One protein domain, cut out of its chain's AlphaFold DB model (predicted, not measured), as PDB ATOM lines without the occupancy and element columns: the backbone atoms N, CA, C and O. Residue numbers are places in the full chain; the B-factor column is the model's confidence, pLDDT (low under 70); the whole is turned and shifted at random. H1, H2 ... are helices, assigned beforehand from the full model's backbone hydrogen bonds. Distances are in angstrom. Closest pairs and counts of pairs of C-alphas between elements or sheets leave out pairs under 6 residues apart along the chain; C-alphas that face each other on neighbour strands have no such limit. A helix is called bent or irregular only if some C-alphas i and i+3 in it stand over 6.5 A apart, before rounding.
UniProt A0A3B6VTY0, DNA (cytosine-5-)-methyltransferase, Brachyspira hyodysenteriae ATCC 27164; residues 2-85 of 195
ATOM      1  N   ALA A   2     129.207 185.711 187.366       91.81
ATOM      2  CA  ALA A   2     127.924 185.022 187.510       91.81
ATOM      3  C   ALA A   2     128.097 183.495 187.503       91.81
ATOM      4  O   ALA A   2     128.684 182.952 186.566       91.81
ATOM      5  N   THR A   3     127.552 182.813 188.509       94.94
ATOM      6  CA  THR A   3     127.661 181.353 188.674       94.94
ATOM      7  C   THR A   3     126.316 180.642 188.752       94.94
ATOM      8  O   THR A   3     126.316 179.419 188.708       94.94
ATOM      9  N   TYR A   4     125.187 181.366 188.772       95.56
ATOM     10  CA  TYR A   4     123.841 180.778 188.840       95.56
ATOM     11  C   TYR A   4     123.653 179.584 187.882       95.56
ATOM     12  O   TYR A   4     124.191 179.604 186.760       95.56
ATOM     13  N   PRO A   5     122.894 178.556 188.285       95.12
ATOM     14  CA  PRO A   5     122.774 177.321 187.527       95.12
ATOM     15  C   PRO A   5     121.900 177.500 186.278       95.12
ATOM     16  O   PRO A   5     120.983 178.326 186.238       95.12
ATOM     17  N   PHE A   6     122.222 176.756 185.219       94.88
ATOM     18  CA  PHE A   6     121.557 176.872 183.913       94.88
ATOM     19  C   PHE A   6     121.541 175.569 183.093       94.88
ATOM     20  O   PHE A   6     121.141 175.598 181.933       94.88
ATOM     21  N   MET A   7     122.034 174.447 183.627       92.88
ATOM     22  CA  MET A   7     122.193 173.214 182.841       92.88
ATOM     23  C   MET A   7     120.962 172.307 182.914       92.88
ATOM     24  O   MET A   7     120.508 171.824 181.876       92.88
ATOM     25  N   ASP A   8     120.395 172.119 184.107       92.25
ATOM     26  CA  ASP A   8     119.347 171.113 184.329       92.25
ATOM     27  C   ASP A   8     117.950 171.678 184.092       92.25
ATOM     28  O   ASP A   8     117.163 171.095 183.346       92.25
ATOM     29  N   LYS A   9     117.682 172.855 184.663       92.12
ATOM     30  CA  LYS A   9     116.429 173.608 184.539       92.12
ATOM     31  C   LYS A   9     116.717 175.092 184.306       92.12
ATOM     32  O   LYS A   9     117.846 175.561 184.491       92.12
ATOM     33  N   ALA A  10     115.716 175.850 183.866       90.81
ATOM     34  CA  ALA A  10     115.856 177.301 183.798       90.81
ATOM     35  C   ALA A  10     116.109 177.868 185.200       90.81
ATOM     36  O   ALA A  10     115.564 177.380 186.189       90.81
ATOM     37  N   THR A  11     116.937 178.910 185.297       92.62
ATOM     38  CA  THR A  11     117.429 179.412 186.590       92.62
ATOM     39  C   THR A  11     116.301 179.840 187.536       92.62
ATOM     40  O   THR A  11     116.414 179.674 188.750       92.62
ATOM     41  N   ILE A  12     115.187 180.342 186.996       92.50
ATOM     42  CA  ILE A  12     114.022 180.724 187.797       92.50
ATOM     43  C   ILE A  12     113.405 179.542 188.571       92.50
ATOM     44  O   ILE A  12     112.906 179.762 189.671       92.50
ATOM     45  N   ASN A  13     113.555 178.306 188.080       93.00
ATOM     46  CA  ASN A  13     112.978 177.084 188.659       93.00
ATOM     47  C   ASN A  13     113.819 176.470 189.799       93.00
ATOM     48  O   ASN A  13     113.445 175.440 190.361       93.00
ATOM     49  N   TYR A  14     114.978 177.045 190.137       94.19
ATOM     50  CA  TYR A  14     115.728 176.662 191.342       94.19
ATOM     51  C   TYR A  14     115.086 177.273 192.589       94.19
ATOM     52  O   TYR A  14     114.598 178.397 192.535       94.19
ATOM     53  N   SER A  15     115.066 176.571 193.713       94.81
ATOM     54  CA  SER A  15     114.560 177.103 194.977       94.81
ATOM     55  C   SER A  15     115.445 178.248 195.493       94.81
ATOM     56  O   SER A  15     116.566 178.461 195.022       94.81
ATOM     57  N   SER A  16     114.948 178.995 196.484       95.31
ATOM     58  CA  SER A  16     115.742 180.055 197.121       95.31
ATOM     59  C   SER A  16     117.003 179.499 197.790       95.31
ATOM     60  O   SER A  16     118.072 180.096 197.684       95.31
ATOM     61  N   SER A  17     116.888 178.331 198.437       95.38
ATOM     62  CA  SER A  17     118.011 177.679 199.116       95.38
ATOM     63  C   SER A  17     119.044 177.147 198.127       95.38
ATOM     64  O   SER A  17     120.238 177.295 198.366       95.38
ATOM     65  N   GLU A  18     118.605 176.600 196.987       95.69
ATOM     66  CA  GLU A  18     119.506 176.182 195.912       95.69
ATOM     67  C   GLU A  18     120.322 177.379 195.401       95.69
ATOM     68  O   GLU A  18     121.529 177.261 195.199       95.69
ATOM     69  N   LEU A  19     119.692 178.547 195.229       96.31
ATOM     70  CA  LEU A  19     120.344 179.744 194.693       96.31
ATOM     71  C   LEU A  19     121.338 180.418 195.654       96.31
ATOM     72  O   LEU A  19     122.224 181.120 195.167       96.31
ATOM     73  N   ASN A  20     121.277 180.163 196.966       96.75
ATOM     74  CA  ASN A  20     122.176 180.778 197.959       96.75
ATOM     75  C   ASN A  20     123.665 180.493 197.720       96.75
ATOM     76  O   ASN A  20     124.520 181.265 198.149       96.75
ATOM     77  N   ASN A  21     123.983 179.402 197.025       95.94
ATOM     78  CA  ASN A  21     125.360 178.996 196.742       95.94
ATOM     79  C   ASN A  21     125.940 179.651 195.477       95.94
ATOM     80  O   ASN A  21     127.032 179.295 195.033       95.94
ATOM     81  N   TYR A  22     125.211 180.583 194.857       96.81
ATOM     82  CA  TYR A  22     125.548 181.120 193.546       96.81
ATOM     83  C   TYR A  22     125.578 182.648 193.499       96.81
ATOM     84  O   TYR A  22     125.077 183.351 194.370       96.81
ATOM     85  N   ASN A  23     126.149 183.160 192.410       95.94
ATOM     86  CA  ASN A  23     126.234 184.575 192.094       95.94
ATOM     87  C   ASN A  23     125.400 184.906 190.844       95.94
ATOM     88  O   ASN A  23     125.447 184.189 189.836       95.94
ATOM     89  N   GLY A  24     124.678 186.022 190.895       94.62
ATOM     90  CA  GLY A  24     123.872 186.607 189.828       94.62
ATOM     91  C   GLY A  24     124.678 187.431 188.818       94.62
ATOM     92  O   GLY A  24     125.875 187.217 188.606       94.62
ATOM     93  N   ILE A  25     124.010 188.382 188.158       92.19
ATOM     94  CA  ILE A  25     124.609 189.339 187.218       92.19
ATOM     95  C   ILE A  25     125.841 189.994 187.834       92.19
ATOM     96  O   ILE A  25     125.875 190.301 189.021       92.19
ATOM     97  N   TYR A  26     126.883 190.152 187.021       89.31
ATOM     98  CA  TYR A  26     128.166 190.738 187.423       89.31
ATOM     99  C   TYR A  26     128.881 190.062 188.606       89.31
ATOM    100  O   TYR A  26     129.954 190.499 189.001       89.31
ATOM    101  N   GLY A  27     128.378 188.929 189.100       90.50
ATOM    102  CA  GLY A  27     128.944 188.240 190.253       90.50
ATOM    103  C   GLY A  27     128.390 188.675 191.605       90.50
ATOM    104  O   GLY A  27     129.013 188.340 192.604       90.50
ATOM    105  N   THR A  28     127.255 189.375 191.651       93.06
ATOM    106  CA  THR A  28     126.576 189.701 192.914       93.06
ATOM    107  C   THR A  28     126.121 188.427 193.625       93.06
ATOM    108  O   THR A  28     125.498 187.576 192.992       93.06
ATOM    109  N   SER A  29     126.415 188.297 194.919       96.75
ATOM    110  CA  SER A  29     125.973 187.156 195.735       96.75
ATOM    111  C   SER A  29     124.448 187.029 195.748       96.75
ATOM    112  O   SER A  29     123.749 188.037 195.840       96.75
ATOM    113  N   LEU A  30     123.938 185.797 195.655       97.31
ATOM    114  CA  LEU A  30     122.513 185.476 195.828       97.31
ATOM    115  C   LEU A  30     122.189 184.945 197.235       97.31
ATOM    116  O   LEU A  30     121.048 184.565 197.500       97.31
ATOM    117  N   LYS A  31     123.199 184.875 198.106       97.50
ATOM    118  CA  LYS A  31     123.099 184.337 199.461       97.50
ATOM    119  C   LYS A  31     122.235 185.232 200.351       97.50
ATOM    120  O   LYS A  31     122.372 186.449 200.298       97.50
ATOM    121  N   ASP A  32     121.411 184.602 201.187       95.88
ATOM    122  CA  ASP A  32     120.581 185.251 202.215       95.88
ATOM    123  C   ASP A  32     119.589 186.282 201.644       95.88
ATOM    124  O   ASP A  32     119.186 187.225 202.318       95.88
ATOM    125  N   LEU A  33     119.177 186.082 200.388       96.25
ATOM    126  CA  LEU A  33     118.178 186.894 199.700       96.25
ATOM    127  C   LEU A  33     116.866 186.127 199.549       96.25
ATOM    128  O   LEU A  33     116.845 184.904 199.380       96.25
ATOM    129  N   THR A  34     115.757 186.861 199.518       96.56
ATOM    130  CA  THR A  34     114.465 186.303 199.120       96.56
ATOM    131  C   THR A  34     114.509 185.846 197.662       96.56
ATOM    132  O   THR A  34     115.241 186.384 196.826       96.56
ATOM    133  N   LYS A  35     113.650 184.890 197.305       94.56
ATOM    134  CA  LYS A  35     113.551 184.385 195.930       94.56
ATOM    135  C   LYS A  35     113.349 185.502 194.892       94.56
ATOM    136  O   LYS A  35     113.935 185.452 193.811       94.56
ATOM    137  N   ASN A  36     112.551 186.518 195.222       95.25
ATOM    138  CA  ASN A  36     112.289 187.653 194.335       95.25
ATOM    139  C   ASN A  36     113.538 188.521 194.128       95.25
ATOM    140  O   ASN A  36     113.858 188.881 192.994       95.25
ATOM    141  N   GLU A  37     114.282 188.811 195.195       96.94
ATOM    142  CA  GLU A  37     115.559 189.528 195.109       96.94
ATOM    143  C   GLU A  37     116.582 188.741 194.286       96.94
ATOM    144  O   GLU A  37     117.214 189.300 193.387       96.94
ATOM    145  N   GLN A  38     116.674 187.425 194.503       97.06
ATOM    146  CA  GLN A  38     117.547 186.560 193.714       97.06
ATOM    147  C   GLN A  38     117.204 186.624 192.220       97.06
ATOM    148  O   GLN A  38     118.100 186.809 191.398       97.06
ATOM    149  N   ILE A  39     115.918 186.530 191.851       95.00
ATOM    150  CA  ILE A  39     115.461 186.634 190.453       95.00
ATOM    151  C   ILE A  39     115.827 187.995 189.845       95.00
ATOM    152  O   ILE A  39     116.256 188.065 188.688       95.00
ATOM    153  N   ASN A  40     115.703 189.079 190.614       95.06
ATOM    154  CA  ASN A  40     116.065 190.424 190.165       95.06
ATOM    155  C   ASN A  40     117.563 190.577 189.877       95.06
ATOM    156  O   ASN A  40     117.940 191.389 189.027       95.06
ATOM    157  N   LEU A  41     118.396 189.742 190.493       95.69
ATOM    158  CA  LEU A  41     119.827 189.647 190.236       95.69
ATOM    159  C   LEU A  41     120.188 188.629 189.140       95.69
ATOM    160  O   LEU A  41     121.366 188.397 188.892       95.69
ATOM    161  N   LEU A  42     119.229 188.037 188.424       94.56
ATOM    162  CA  LEU A  42     119.504 187.181 187.261       94.56
ATOM    163  C   LEU A  42     119.430 187.966 185.941       94.56
ATOM    164  O   LEU A  42     118.663 188.927 185.838       94.56
ATOM    165  N   PRO A  43     120.150 187.566 184.874       91.31
ATOM    166  CA  PRO A  43     119.933 188.141 183.546       91.31
ATOM    167  C   PRO A  43     118.490 187.940 183.080       91.31
ATOM    168  O   PRO A  43     117.904 186.899 183.361       91.31
ATOM    169  N   LYS A  44     117.931 188.870 182.292       89.50
ATOM    170  CA  LYS A  44     116.535 188.780 181.808       89.50
ATOM    171  C   LYS A  44     116.193 187.429 181.168       89.50
ATOM    172  O   LYS A  44     115.141 186.874 181.452       89.50
ATOM    173  N   TYR A  45     117.099 186.868 180.364       89.12
ATOM    174  CA  TYR A  45     116.880 185.568 179.717       89.12
ATOM    175  C   TYR A  45     116.798 184.390 180.696       89.12
ATOM    176  O   TYR A  45     116.371 183.313 180.301       89.12
ATOM    177  N   ALA A  46     117.283 184.554 181.929       91.50
ATOM    178  CA  ALA A  46     117.277 183.520 182.957       91.50
ATOM    179  C   ALA A  46     116.031 183.581 183.857       91.50
ATOM    180  O   ALA A  46     115.841 182.705 184.697       91.50
ATOM    181  N   ARG A  47     115.180 184.597 183.654       91.69
ATOM    182  CA  ARG A  47     113.915 184.816 184.371       91.69
ATOM    183  C   ARG A  47     112.702 184.240 183.631       91.69
ATOM    184  O   ARG A  47     111.573 184.505 184.013       91.69
ATOM    185  N   THR A  48     112.915 183.534 182.523       84.81
ATOM    186  CA  THR A  48     111.835 182.982 181.698       84.81
ATOM    187  C   THR A  48     111.278 181.704 182.325       84.81
ATOM    188  O   THR A  48     112.059 180.830 182.690       84.81
ATOM    189  N   ASN A  49     109.948 181.562 182.366       84.81
ATOM    190  CA  ASN A  49     109.221 180.413 182.941       84.81
ATOM    191  C   ASN A  49     109.313 179.115 182.109       84.81
ATOM    192  O   ASN A  49     108.431 178.266 182.164       84.81
ATOM    193  N   SER A  50     110.356 178.954 181.298       88.56
ATOM    194  CA  SER A  50     110.608 177.693 180.601       88.56
ATOM    195  C   SER A  50     111.076 176.644 181.605       88.56
ATOM    196  O   SER A  50     111.864 176.974 182.485       88.56
ATOM    197  N   GLU A  51     110.689 175.381 181.446       91.19
ATOM    198  CA  GLU A  51     111.188 174.297 182.304       91.19
ATOM    199  C   GLU A  51     112.723 174.191 182.241       91.19
ATOM    200  O   GLU A  51     113.411 174.188 183.265       91.19
ATOM    201  N   LYS A  52     113.271 174.228 181.018       93.88
ATOM    202  CA  LYS A  52     114.701 174.105 180.721       93.88
ATOM    203  C   LYS A  52     115.123 175.043 179.592       93.88
ATOM    204  O   LYS A  52     114.335 175.369 178.705       93.88
ATOM    205  N   PHE A  53     116.390 175.460 179.591       93.81
ATOM    206  CA  PHE A  53     116.952 176.171 178.444       93.81
ATOM    207  C   PHE A  53     117.185 175.224 177.258       93.81
ATOM    208  O   PHE A  53     117.637 174.096 177.448       93.81
ATOM    209  N   PRO A  54     116.984 175.685 176.013       94.31
ATOM    210  CA  PRO A  54     117.344 174.892 174.847       94.31
ATOM    211  C   PRO A  54     118.865 174.671 174.780       94.31
ATOM    212  O   PRO A  54     119.654 175.530 175.188       94.31
ATOM    213  N   ASN A  55     119.295 173.549 174.197       94.88
ATOM    214  CA  ASN A  55     120.707 173.131 174.166       94.88
ATOM    215  C   ASN A  55     121.662 174.197 173.602       94.88
ATOM    216  O   ASN A  55     122.785 174.359 174.086       94.88
ATOM    217  N   TRP A  56     121.231 174.957 172.592       93.56
ATOM    218  CA  TRP A  56     122.036 176.043 172.030       93.56
ATOM    219  C   TRP A  56     122.286 177.166 173.048       93.56
ATOM    220  O   TRP A  56     123.371 177.745 173.064       93.56
ATOM    221  N   LYS A  57     121.316 177.454 173.928       92.69
ATOM    222  CA  LYS A  57     121.401 178.508 174.945       92.69
ATOM    223  C   LYS A  57     122.318 178.085 176.083       92.69
ATOM    224  O   LYS A  57     123.153 178.886 176.496       92.69
ATOM    225  N   ILE A  58     122.213 176.829 176.520       94.56
ATOM    226  CA  ILE A  58     123.136 176.224 177.492       94.56
ATOM    227  C   ILE A  58     124.573 176.348 176.974       94.56
ATOM    228  O   ILE A  58     125.436 176.893 177.660       94.56
ATOM    229  N   ARG A  59     124.816 175.936 175.723       95.19
ATOM    230  CA  ARG A  59     126.132 176.047 175.075       95.19
ATOM    231  C   ARG A  59     126.638 177.488 175.028       95.19
ATOM    232  O   ARG A  59     127.801 177.732 175.328       95.19
ATOM    233  N   PHE A  60     125.768 178.442 174.693       92.12
ATOM    234  CA  PHE A  60     126.115 179.862 174.667       92.12
ATOM    235  C   PHE A  60     126.538 180.377 176.046       92.12
ATOM    236  O   PHE A  60     127.598 180.983 176.166       92.12
ATOM    237  N   ILE A  61     125.740 180.114 177.087       93.44
ATOM    238  CA  ILE A  61     126.036 180.558 178.458       93.44
ATOM    239  C   ILE A  61     127.354 179.945 178.935       93.44
ATOM    240  O   ILE A  61     128.192 180.667 179.472       93.44
ATOM    241  N   LYS A  62     127.557 178.643 178.691       95.00
ATOM    242  CA  LYS A  62     128.794 177.936 179.031       95.00
ATOM    243  C   LYS A  62     130.004 178.575 178.350       95.00
ATOM    244  O   LYS A  62     130.896 179.053 179.038       95.00
ATOM    245  N   ASN A  63     129.988 178.691 177.021       93.75
ATOM    246  CA  ASN A  63     131.108 179.252 176.261       93.75
ATOM    247  C   ASN A  63     131.420 180.700 176.667       93.75
ATOM    248  O   ASN A  63     132.587 181.064 176.796       93.75
ATOM    249  N   SER A  64     130.393 181.527 176.896       92.00
ATOM    250  CA  SER A  64     130.583 182.901 177.369       92.00
ATOM    251  C   SER A  64     131.207 182.947 178.763       92.00
ATOM    252  O   SER A  64     132.121 183.734 178.987       92.00
ATOM    253  N   ARG A  65     130.752 182.104 179.701       91.88
ATOM    254  CA  ARG A  65     131.333 182.033 181.049       91.88
ATOM    255  C   ARG A  65     132.767 181.521 181.021       91.88
ATOM    256  O   ARG A  65     133.618 182.151 181.637       91.88
ATOM    257  N   ASP A  66     133.046 180.461 180.269       93.81
ATOM    258  CA  ASP A  66     134.390 179.895 180.132       93.81
ATOM    259  C   ASP A  66     135.364 180.927 179.546       93.81
ATOM    260  O   ASP A  66     136.479 181.087 180.042       93.81
ATOM    261  N   TYR A  67     134.937 181.680 178.526       91.25
ATOM    262  CA  TYR A  67     135.739 182.760 177.947       91.25
ATOM    263  C   TYR A  67     136.001 183.883 178.954       91.25
ATOM    264  O   TYR A  67     137.134 184.347 179.087       91.25
ATOM    265  N   CYS A  68     134.970 184.302 179.687       89.62
ATOM    266  CA  CYS A  68     135.098 185.307 180.732       89.62
ATOM    267  C   CYS A  68     136.061 184.855 181.839       89.62
ATOM    268  O   CYS A  68     136.960 185.610 182.195       89.62
ATOM    269  N   LEU A  69     135.929 183.622 182.337       90.69
ATOM    270  CA  LEU A  69     136.789 183.062 183.385       90.69
ATOM    271  C   LEU A  69     138.256 183.003 182.946       90.69
ATOM    272  O   LEU A  69     139.128 183.456 183.685       90.69
ATOM    273  N   LYS A  70     138.522 182.528 181.721       94.19
ATOM    274  CA  LYS A  70     139.877 182.486 181.144       94.19
ATOM    275  C   LYS A  70     140.525 183.869 181.014       94.19
ATOM    276  O   LYS A  70     141.742 183.967 181.055       94.19
ATOM    277  N   ASN A  71     139.723 184.926 180.881       91.69
ATOM    278  CA  ASN A  71     140.178 186.304 180.666       91.69
ATOM    279  C   ASN A  71     139.739 187.245 181.805       91.69
ATOM    280  O   ASN A  71     139.503 188.439 181.593       91.69
ATOM    281  N   ASN A  72     139.566 186.714 183.020       88.50
ATOM    282  CA  ASN A  72     138.948 187.445 184.129       88.50
ATOM    283  C   ASN A  72     139.711 188.727 184.502       88.50
ATOM    284  O   ASN A  72     139.093 189.730 184.842       88.50
ATOM    285  N   ASN A  73     141.041 188.722 184.379       90.81
ATOM    286  CA  ASN A  73     141.913 189.885 184.584       90.81
ATOM    287  C   ASN A  73     141.588 191.071 183.655       90.81
ATOM    288  O   ASN A  73     141.823 192.222 184.022       90.81
ATOM    289  N   VAL A  74     141.068 190.799 182.455       89.19
ATOM    290  CA  VAL A  74     140.600 191.823 181.520       89.19
ATOM    291  C   VAL A  74     139.181 192.233 181.895       89.19
ATOM    292  O   VAL A  74     138.928 193.407 182.148       89.19
ATOM    293  N   PHE A  75     138.255 191.275 181.997       86.00
ATOM    294  CA  PHE A  75     136.833 191.564 182.213       86.00
ATOM    295  C   PHE A  75     136.534 192.276 183.535       86.00
ATOM    296  O   PHE A  75     135.668 193.154 183.566       86.00
ATOM    297  N   SER A  76     137.253 191.948 184.610       87.44
ATOM    298  CA  SER A  76     137.073 192.583 185.919       87.44
ATOM    299  C   SER A  76     137.280 194.101 185.865       87.44
ATOM    300  O   SER A  76     136.550 194.837 186.526       87.44
ATOM    301  N   LYS A  77     138.183 194.589 185.002       90.69
ATOM    302  CA  LYS A  77     138.454 196.025 184.808       90.69
ATOM    303  C   LYS A  77     137.297 196.771 184.137       90.69
ATOM    304  O   LYS A  77     137.141 197.975 184.334       90.69
ATOM    305  N   TYR A  78     136.489 196.074 183.337       89.56
ATOM    306  CA  TYR A  78     135.413 196.682 182.546       89.56
ATOM    307  C   TYR A  78     134.017 196.425 183.108       89.56
ATOM    308  O   TYR A  78     133.073 197.083 182.675       89.56
ATOM    309  N   ILE A  79     133.857 195.526 184.082       87.81
ATOM    310  CA  ILE A  79     132.537 195.087 184.556       87.81
ATOM    311  C   ILE A  79     131.664 196.247 185.057       87.81
ATOM    312  O   ILE A  79     130.490 196.325 184.704       87.81
ATOM    313  N   ASN A  80     132.264 197.210 185.765       89.06
ATOM    314  CA  ASN A  80     131.584 198.411 186.260       89.06
ATOM    315  C   ASN A  80     131.189 199.389 185.146       89.06
ATOM    316  O   ASN A  80     130.265 200.178 185.318       89.06
ATOM    317  N   LYS A  81     131.908 199.382 184.016       91.81
ATOM    318  CA  LYS A  81     131.542 200.185 182.841       91.81
ATOM    319  C   LYS A  81     130.415 199.499 182.076       91.81
ATOM    320  O   LYS A  81     129.429 200.144 181.744       91.81
ATOM    321  N   LEU A  82     130.533 198.186 181.867       88.50
ATOM    322  CA  LEU A  82     129.529 197.374 181.179       88.50
ATOM    323  C   LEU A  82     128.180 197.392 181.906       88.50
ATOM    324  O   LEU A  82     127.149 197.502 181.250       88.50
ATOM    325  N   SER A  83     128.174 197.353 183.243       89.38
ATOM    326  CA  SER A  83     126.934 197.341 184.028       89.38
ATOM    327  C   SER A  83     126.082 198.602 183.882       89.38
ATOM    328  O   SER A  83     124.873 198.540 184.098       89.38
ATOM    329  N   LYS A  84     126.692 199.721 183.474       93.19
ATOM    330  CA  LYS A  84     126.022 201.006 183.227       93.19
ATOM    331  C   LYS A  84     125.461 201.133 181.810       93.19
ATOM    332  O   LYS A  84     124.692 202.051 181.541       93.19
ATOM    333  N   LEU A  85     125.855 200.248 180.893       91.88
ATOM    334  CA  LEU A  85     125.355 200.252 179.521       91.88
ATOM    335  C   LEU A  85     123.943 199.662 179.449       91.88
ATOM    336  O   LEU A  85     123.530 198.888 180.314       91.88
TER     337      LEU A  85
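AT A GLANCE: This is residues 2 to 85 of the 195 residues of the protein "DNA (cytosine-5-)-methyltransferase" of Brachyspira hyodysenteriae ATCC 27164 (UniProt A0A3B6VTY0). A long helix, H3, runs along one side of a body made mostly of loops, and past residue 70, where H3 stops, the backbone turns a corner into a second helix, H4, and the two make an L. The loop-rich body, residues 2 to 54, has two short helices in it, H1 and H2, which meet at its side away from H4. The printed part has 84 residues with four named helices, in the order H1, H2, H3, H4, and no named strand. The class is all helix, though under half of the residues, 37 of 84, are in named elements. The whole is compact, with a radius of gyration of the C-alphas of 12.9 A, and the C-alphas span 33 by 30 by 23 A.

HOW THE PARTS SIT: The longest helix is H3, residues 55 to 70. A tight link of one residue, Asn 71, joins it to H4, residues 72 to 82. H3 and H4 are close but not clearly touching, with the C-alphas of Cys 68 and Phe 75 the closest, 6.7 A apart. Their lines stand at 70.5 degrees, only just about perpendicular. H1, residues 16 to 19, only just touches H2, residues 35 to 40, with 3 pairs of C-alphas within 8 A. The closest are the C-alphas of Ser 16 and Lys 35, 5.0 A apart. H3 is apart from H1 and from H2, and H4 is apart from both as well. In H2 and H3 every O i to N i+4 pair is within hydrogen-bond range, while H1 is too short for such a pair. In H4, 3 of 7 of these pairs are within range, beside 5 of 8 O i to N i+3 pairs.

IN THESE COORDINATES: H3 runs 22.4 A from C-alpha 55 at (120.707, 173.131, 174.166) to C-alpha 70 at (139.877, 182.486, 181.144). H4 measures 14.0 A and ends with C-alpha 82 at (129.529, 197.374, 181.179). H4 is irregular: C-alphas 77 and 80 are 7.4 A apart, and its line is a rough one. H1 begins with C-alpha 16 at (115.742, 180.055, 197.121) and measures 5.2 A. H2 measures 8.7 A.

THE WHOLE: The C-alphas of Glu 51 and Lys 77 are the two farthest apart, at 35.0 A. The links from H1 to H2, with 15 residues, and from H2 to H3, with 14 residues, are long. Residues 2 to 15, before H1, are a further long stretch with no named element. The printed part has no cut. Its mean pLDDT is 92.8, and no printed residue is under 70.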